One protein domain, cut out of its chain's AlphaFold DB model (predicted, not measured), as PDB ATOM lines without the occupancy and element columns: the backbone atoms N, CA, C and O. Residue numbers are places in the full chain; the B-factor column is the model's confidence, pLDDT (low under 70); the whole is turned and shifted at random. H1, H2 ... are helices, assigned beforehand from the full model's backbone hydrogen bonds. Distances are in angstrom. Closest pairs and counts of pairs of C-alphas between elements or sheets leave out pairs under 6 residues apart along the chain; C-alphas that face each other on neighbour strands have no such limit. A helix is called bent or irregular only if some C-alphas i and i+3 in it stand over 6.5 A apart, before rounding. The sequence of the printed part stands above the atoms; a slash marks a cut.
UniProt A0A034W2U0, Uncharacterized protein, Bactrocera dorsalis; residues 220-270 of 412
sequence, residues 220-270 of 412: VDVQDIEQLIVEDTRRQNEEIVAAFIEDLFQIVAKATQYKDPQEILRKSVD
ATOM      1  N   VAL A 220      36.622 -38.273 -22.192       57.41
ATOM      2  CA  VAL A 220      35.661 -37.258 -22.630       57.41
ATOM      3  C   VAL A 220      35.267 -37.607 -24.060       57.41
ATOM      4  O   VAL A 220      36.107 -37.522 -24.955       57.41
ATOM      5  N   ASP A 221      34.020 -38.027 -24.277       57.25
ATOM      6  CA  ASP A 221      33.531 -38.271 -25.633       57.25
ATOM      7  C   ASP A 221      33.425 -36.931 -26.376       57.25
ATOM      8  O   ASP A 221      32.920 -35.937 -25.846       57.25
ATOM      9  N   VAL A 222      33.902 -36.888 -27.620       59.16
ATOM     10  CA  VAL A 222      33.791 -35.694 -28.470       59.16
ATOM     11  C   VAL A 222      32.314 -35.365 -28.718       59.16
ATOM     12  O   VAL A 222      31.947 -34.191 -28.761       59.16
ATOM     13  N   GLN A 223      31.452 -36.387 -28.761       58.38
ATOM     14  CA  GLN A 223      30.006 -36.231 -28.912       58.38
ATOM     15  C   GLN A 223      29.356 -35.526 -27.710       58.38
ATOM     16  O   GLN A 223      28.352 -34.840 -27.895       58.38
ATOM     17  N   ASP A 224      29.916 -35.644 -26.499       64.88
ATOM     18  CA  ASP A 224      29.420 -34.926 -25.315       64.88
ATOM     19  C   ASP A 224      29.788 -33.433 -25.376       64.88
ATOM     20  O   ASP A 224      28.989 -32.580 -24.990       64.88
ATOM     21  N   ILE A 225      30.973 -33.095 -25.904       64.50
ATOM     22  CA  ILE A 225      31.396 -31.697 -26.104       64.50
ATOM     23  C   ILE A 225      30.544 -31.034 -27.194       64.50
ATOM     24  O   ILE A 225      30.050 -29.923 -26.999       64.50
ATOM     25  N   GLU A 226      30.339 -31.712 -28.326       70.12
ATOM     26  CA  GLU A 226      29.504 -31.205 -29.421       70.12
ATOM     27  C   GLU A 226      28.047 -31.013 -28.971       70.12
ATOM     28  O   GLU A 226      27.466 -29.954 -29.217       70.12
ATOM     29  N   GLN A 227      27.477 -31.970 -28.225       72.25
ATOM     30  CA  GLN A 227      26.148 -31.816 -27.625       72.25
ATOM     31  C   GLN A 227      26.087 -30.652 -26.630       72.25
ATOM     32  O   GLN A 227      25.137 -29.875 -26.683       72.25
ATOM     33  N   LEU A 228      27.098 -30.462 -25.775       72.31
ATOM     34  CA  LEU A 228      27.136 -29.344 -24.824       72.31
ATOM     35  C   LEU A 228      27.167 -27.975 -25.529       72.31
ATOM     36  O   LEU A 228      26.498 -27.041 -25.087       72.31
ATOM     37  N   ILE A 229      27.892 -27.857 -26.646       74.69
ATOM     38  CA  ILE A 229      27.923 -26.638 -27.474       74.69
ATOM     39  C   ILE A 229      26.562 -26.403 -28.152       74.69
ATOM     40  O   ILE A 229      26.077 -25.270 -28.187       74.69
ATOM     41  N   VAL A 230      25.907 -27.458 -28.647       78.62
ATOM     42  CA  VAL A 230      24.549 -27.378 -29.218       78.62
ATOM     43  C   VAL A 230      23.507 -27.014 -28.150       78.62
ATOM     44  O   VAL A 230      22.611 -26.214 -28.418       78.62
ATOM     45  N   GLU A 231      23.622 -27.524 -26.922       78.12
ATOM     46  CA  GLU A 231      22.719 -27.156 -25.826       78.12
ATOM     47  C   GLU A 231      22.907 -25.714 -25.350       78.12
ATOM     48  O   GLU A 231      21.911 -25.036 -25.086       78.12
ATOM     49  N   ASP A 232      24.145 -25.219 -25.252       78.94
ATOM     50  CA  ASP A 232      24.372 -23.844 -24.806       78.94
ATOM     51  C   ASP A 232      24.027 -22.820 -25.897       78.94
ATOM     52  O   ASP A 232      23.360 -21.829 -25.612       78.94
ATOM     53  N   THR A 233      24.336 -23.098 -27.169       77.50
ATOM     54  CA  THR A 233      23.844 -22.266 -28.285       77.50
ATOM     55  C   THR A 233      22.317 -22.309 -28.406       77.50
ATOM     56  O   THR A 233      21.704 -21.276 -28.686       77.50
ATOM     57  N   ARG A 234      21.660 -23.443 -28.115       81.88
ATOM     58  CA  ARG A 234      20.192 -23.500 -27.978       81.88
ATOM     59  C   ARG A 234      19.699 -22.609 -26.833       81.88
ATOM     60  O   ARG A 234      18.781 -21.827 -27.063       81.88
ATOM     61  N   ARG A 235      20.315 -22.665 -25.643       80.88
ATOM     62  CA  ARG A 235      19.965 -21.787 -24.507       80.88
ATOM     63  C   ARG A 235      20.126 -20.309 -24.867       80.88
ATOM     64  O   ARG A 235      19.204 -19.537 -24.633       80.88
ATOM     65  N   GLN A 236      21.255 -19.919 -25.456       82.94
ATOM     66  CA  GLN A 236      21.510 -18.530 -25.853       82.94
ATOM     67  C   GLN A 236      20.462 -18.039 -26.867       82.94
ATOM     68  O   GLN A 236      19.925 -16.944 -26.713       82.94
ATOM     69  N   ASN A 237      20.098 -18.866 -27.852       79.88
ATOM     70  CA  ASN A 237      19.015 -18.554 -28.788       79.88
ATOM     71  C   ASN A 237      17.644 -18.445 -28.092       79.88
ATOM     72  O   ASN A 237      16.880 -17.533 -28.399       79.88
ATOM     73  N   GLU A 238      17.333 -19.325 -27.137       85.50
ATOM     74  CA  GLU A 238      16.100 -19.262 -26.338       85.50
ATOM     75  C   GLU A 238      16.038 -17.995 -25.465       85.50
ATOM     76  O   GLU A 238      14.984 -17.365 -25.386       85.50
ATOM     77  N   GLU A 239      17.158 -17.561 -24.879       84.19
ATOM     78  CA  GLU A 239      17.257 -16.313 -24.108       84.19
ATOM     79  C   GLU A 239      17.129 -15.063 -24.998       84.19
ATOM     80  O   GLU A 239      16.397 -14.136 -24.645       84.19
ATOM     81  N   ILE A 240      17.753 -15.050 -26.183       86.00
ATOM     82  CA  ILE A 240      17.613 -13.968 -27.176       86.00
ATOM     83  C   ILE A 240      16.163 -13.865 -27.674       86.00
ATOM     84  O   ILE A 240      15.604 -12.769 -27.734       86.00
ATOM     85  N   VAL A 241      15.525 -14.996 -27.993       85.75
ATOM     86  CA  VAL A 241      14.121 -15.036 -28.431       85.75
ATOM     87  C   VAL A 241      13.177 -14.618 -27.301       85.75
ATOM     88  O   VAL A 241      12.247 -13.851 -27.549       85.75
ATOM     89  N   ALA A 242      13.424 -15.038 -26.057       86.06
ATOM     90  CA  ALA A 242      12.641 -14.602 -24.901       86.06
ATOM     91  C   ALA A 242      12.763 -13.087 -24.655       86.06
ATOM     92  O   ALA A 242      11.748 -12.424 -24.441       86.06
ATOM     93  N   ALA A 243      13.974 -12.525 -24.749       85.69
ATOM     94  CA  ALA A 243      14.204 -11.086 -24.630       85.69
ATOM     95  C   ALA A 243      13.506 -10.296 -25.752       85.69
ATOM     96  O   ALA A 243      12.830  -9.308 -25.478       85.69
ATOM     97  N   PHE A 244      13.591 -10.766 -27.002       86.12
ATOM     98  CA  PHE A 244      12.895 -10.158 -28.140       86.12
ATOM     99  C   PHE A 244      11.364 -10.206 -27.995       86.12
ATOM    100  O   PHE A 244      10.679  -9.235 -28.315       86.12
ATOM    101  N   ILE A 245      10.814 -11.307 -27.473       88.44
ATOM    102  CA  ILE A 245       9.379 -11.441 -27.187       88.44
ATOM    103  C   ILE A 245       8.945 -10.488 -26.062       88.44
ATOM    104  O   ILE A 245       7.898  -9.853 -26.184       88.44
ATOM    105  N   GLU A 246       9.740 -10.331 -25.001       89.00
ATOM    106  CA  GLU A 246       9.472  -9.362 -23.926       89.00
ATOM    107  C   GLU A 246       9.563  -7.909 -24.426       89.00
ATOM    108  O   GLU A 246       8.696  -7.096 -24.106       89.00
ATOM    109  N   ASP A 247      10.531  -7.574 -25.286       86.94
ATOM    110  CA  ASP A 247      10.607  -6.252 -25.920       86.94
ATOM    111  C   ASP A 247       9.414  -5.993 -26.855       86.94
ATOM    112  O   ASP A 247       8.836  -4.901 -26.824       86.94
ATOM    113  N   LEU A 248       8.961  -6.991 -27.625       82.56
ATOM    114  CA  LEU A 248       7.715  -6.905 -28.394       82.56
ATOM    115  C   LEU A 248       6.499  -6.689 -27.481       82.56
ATOM    116  O   LEU A 248       5.683  -5.806 -27.762       82.56
ATOM    117  N   PHE A 249       6.386  -7.424 -26.369       82.38
ATOM    118  CA  PHE A 249       5.323  -7.201 -25.386       82.38
ATOM    119  C   PHE A 249       5.398  -5.801 -24.777       82.38
ATOM    120  O   PHE A 249       4.363  -5.151 -24.641       82.38
ATOM    121  N   GLN A 250       6.589  -5.276 -24.489       82.88
ATOM    122  CA  GLN A 250       6.747  -3.904 -24.021       82.88
ATOM    123  C   GLN A 250       6.387  -2.866 -25.087       82.88
ATOM    124  O   GLN A 250       5.770  -1.860 -24.745       82.88
ATOM    125  N   ILE A 251       6.741  -3.070 -26.357       78.50
ATOM    126  CA  ILE A 251       6.357  -2.181 -27.466       78.50
ATOM    127  C   ILE A 251       4.830  -2.171 -27.618       78.50
ATOM    128  O   ILE A 251       4.223  -1.098 -27.656       78.50
ATOM    129  N   VAL A 252       4.188  -3.343 -27.613       74.19
ATOM    130  CA  VAL A 252       2.725  -3.481 -27.687       74.19
ATOM    131  C   VAL A 252       2.043  -2.906 -26.441       74.19
ATOM    132  O   VAL A 252       1.044  -2.200 -26.574       74.19
ATOM    133  N   ALA A 253       2.581  -3.104 -25.238       78.00
ATOM    134  CA  ALA A 253       2.037  -2.525 -24.008       78.00
ATOM    135  C   ALA A 253       2.174  -0.993 -23.987       78.00
ATOM    136  O   ALA A 253       1.219  -0.296 -23.650       78.00
ATOM    137  N   LYS A 254       3.318  -0.446 -24.419       73.56
ATOM    138  CA  LYS A 254       3.538   1.006 -24.556       73.56
ATOM    139  C   LYS A 254       2.633   1.614 -25.633       73.56
ATOM    140  O   LYS A 254       2.168   2.734 -25.457       73.56
ATOM    141  N   ALA A 255       2.332   0.889 -26.712       64.44
ATOM    142  CA  ALA A 255       1.382   1.329 -27.733       64.44
ATOM    143  C   ALA A 255      -0.075   1.302 -27.227       64.44
ATOM    144  O   ALA A 255      -0.804   2.285 -27.364       64.44
ATOM    145  N   THR A 256      -0.486   0.198 -26.596       63.00
ATOM    146  CA  THR A 256      -1.869  -0.024 -26.138       63.00
ATOM    147  C   THR A 256      -2.231   0.718 -24.847       63.00
ATOM    148  O   THR A 256      -3.409   0.971 -24.605       63.00
ATOM    149  N   GLN A 257      -1.252   1.172 -24.054       65.88
ATOM    150  CA  GLN A 257      -1.483   2.049 -22.895       65.88
ATOM    151  C   GLN A 257      -2.168   3.381 -23.243       65.88
ATOM    152  O   GLN A 257      -2.800   3.973 -22.369       65.88
ATOM    153  N   TYR A 258      -2.041   3.867 -24.485       62.09
ATOM    154  CA  TYR A 258      -2.528   5.196 -24.879       62.09
ATOM    155  C   TYR A 258      -3.642   5.179 -25.934       62.09
ATOM    156  O   TYR A 258      -4.308   6.202 -26.106       62.09
ATOM    157  N   LYS A 259      -3.853   4.062 -26.648       64.81
ATOM    158  CA  LYS A 259      -4.923   3.873 -27.649       64.81
ATOM    159  C   LYS A 259      -5.328   2.402 -27.734       64.81
ATOM    160  O   LYS A 259      -4.491   1.524 -27.560       64.81
ATOM    161  N   ASP A 260      -6.585   2.143 -28.083       72.06
ATOM    162  CA  ASP A 260      -7.070   0.795 -28.409       72.06
ATOM    163  C   ASP A 260      -6.221   0.179 -29.549       72.06
ATOM    164  O   ASP A 260      -6.052   0.833 -30.587       72.06
ATOM    165  N   PRO A 261      -5.686  -1.054 -29.418       64.81
ATOM    166  CA  PRO A 261      -4.987  -1.728 -30.514       64.81
ATOM    167  C   PRO A 261      -5.808  -1.811 -31.811       64.81
ATOM    168  O   PRO A 261      -5.222  -1.717 -32.889       64.81
ATOM    169  N   GLN A 262      -7.142  -1.909 -31.752       64.31
ATOM    170  CA  GLN A 262      -7.977  -1.862 -32.958       64.31
ATOM    171  C   GLN A 262      -8.000  -0.475 -33.609       64.31
ATOM    172  O   GLN A 262      -8.009  -0.385 -34.836       64.31
ATOM    173  N   GLU A 263      -7.939   0.616 -32.836       68.88
ATOM    174  CA  GLU A 263      -7.747   1.958 -33.401       68.88
ATOM    175  C   GLU A 263      -6.372   2.113 -34.057       68.88
ATOM    176  O   GLU A 263      -6.274   2.760 -35.100       68.88
ATOM    177  N   ILE A 264      -5.321   1.551 -33.450       67.62
ATOM    178  CA  ILE A 264      -3.960   1.600 -33.996       67.62
ATOM    179  C   ILE A 264      -3.932   0.859 -35.335       67.62
ATOM    180  O   ILE A 264      -3.581   1.465 -36.343       67.62
ATOM    181  N   LEU A 265      -4.408  -0.390 -35.375       65.06
ATOM    182  CA  LEU A 265      -4.490  -1.193 -36.600       65.06
ATOM    183  C   LEU A 265      -5.365  -0.523 -37.675       65.06
ATOM    184  O   LEU A 265      -4.960  -0.430 -38.832       65.06
ATOM    185  N   ARG A 266      -6.520   0.046 -37.301       68.50
ATOM    186  CA  ARG A 266      -7.404   0.799 -38.216       68.50
ATOM    187  C   ARG A 266      -6.752   2.068 -38.792       68.50
ATOM    188  O   ARG A 266      -7.258   2.585 -39.788       68.50
ATOM    189  N   LYS A 267      -5.672   2.568 -38.180       68.62
ATOM    190  CA  LYS A 267      -4.898   3.750 -38.609       68.62
ATOM    191  C   LYS A 267      -3.541   3.392 -39.241       68.62
ATOM    192  O   LYS A 267      -2.997   4.230 -39.950       68.62
ATOM    193  N   SER A 268      -3.006   2.186 -39.014       67.25
ATOM    194  CA  SER A 268      -1.728   1.714 -39.575       67.25
ATOM    195  C   SER A 268      -1.873   0.790 -40.788       67.25
ATOM    196  O   SER A 268      -0.915   0.633 -41.539       67.25
ATOM    197  N   VAL A 269      -3.039   0.170 -40.995       71.19
ATOM    198  CA  VAL A 269      -3.333  -0.590 -42.219       71.19
ATOM    199  C   VAL A 269      -3.648   0.386 -43.350       71.19
ATOM    200  O   VAL A 269      -4.714   1.007 -43.369       71.19
ATOM    201  N   ASP A 270      -2.741   0.484 -44.324       80.94
ATOM    202  CA  ASP A 270      -3.017   1.147 -45.598       80.94
ATOM    203  C   ASP A 270      -4.030   0.319 -46.400       80.94
ATOM    204  O   ASP A 270      -3.700  -0.618 -47.131       80.94
TER     205      ASP A 270
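What this domain is: This is residues 220 to 270 of the 412 residues of an uncharacterized protein of Bactrocera dorsalis (UniProt A0A034W2U0). One long, straight helix, H1, makes the length of this domain, and after its last residues a tight link turns a corner into a short second helix, H2, the two helices forming an L with one very short arm. Most of H1 stands free, with no other part of the domain beside it. The printed part has 51 residues with two named helices, H1 then H2, and no named strand; the class is all helix. The whole is extended, with a radius of gyration of the C-alphas of 19.6 A, and it spans 59 by 22 by 9 A.

How they stand to each other: Begin with H1, residues 222 to 256, and look near its last residues for H2, residues 261 to 268. The two are close but not clearly touching, with 1 pair of C-alphas within 8 A. That closest pair is Ala 255 and Pro 261, whose C-alphas are 7.6 A apart. The lines of the helices are about perpendicular, at 87 degrees, and their centres are 29.5 A apart. In the backbones of H1 and H2, every O i to N i+4 pair is within hydrogen-bond range.

Where its parts are: Find C-alpha 222 at (33.791, -35.694, -28.470); from there H1 runs 50.5 A to C-alpha 256 at (-1.869, -0.024, -26.138). It has 35 residues and is not bent. After the four residues of a tight link, find C-alpha 261 at (-4.987, -1.728, -30.514), where H2 begins; its 8 residues run 10.2 A to C-alpha 268 at (-1.728, 1.714, -39.575).

The domain as a whole: Look to Val 220 and Lys 267 for the two C-alphas farthest apart, at 59.8 A. The printed part has no cut, and the outline is a rod. Residues 220 to 251, of which 222 to 251 belong to H1, stand free, and so do residues 265 to 270, of which 265 to 268 belong to H2. In the B-factor column the mean pLDDT of the printed part is 74.2; it is under 70 at residues 220 to 225, 255 to 259 and 261 to 268.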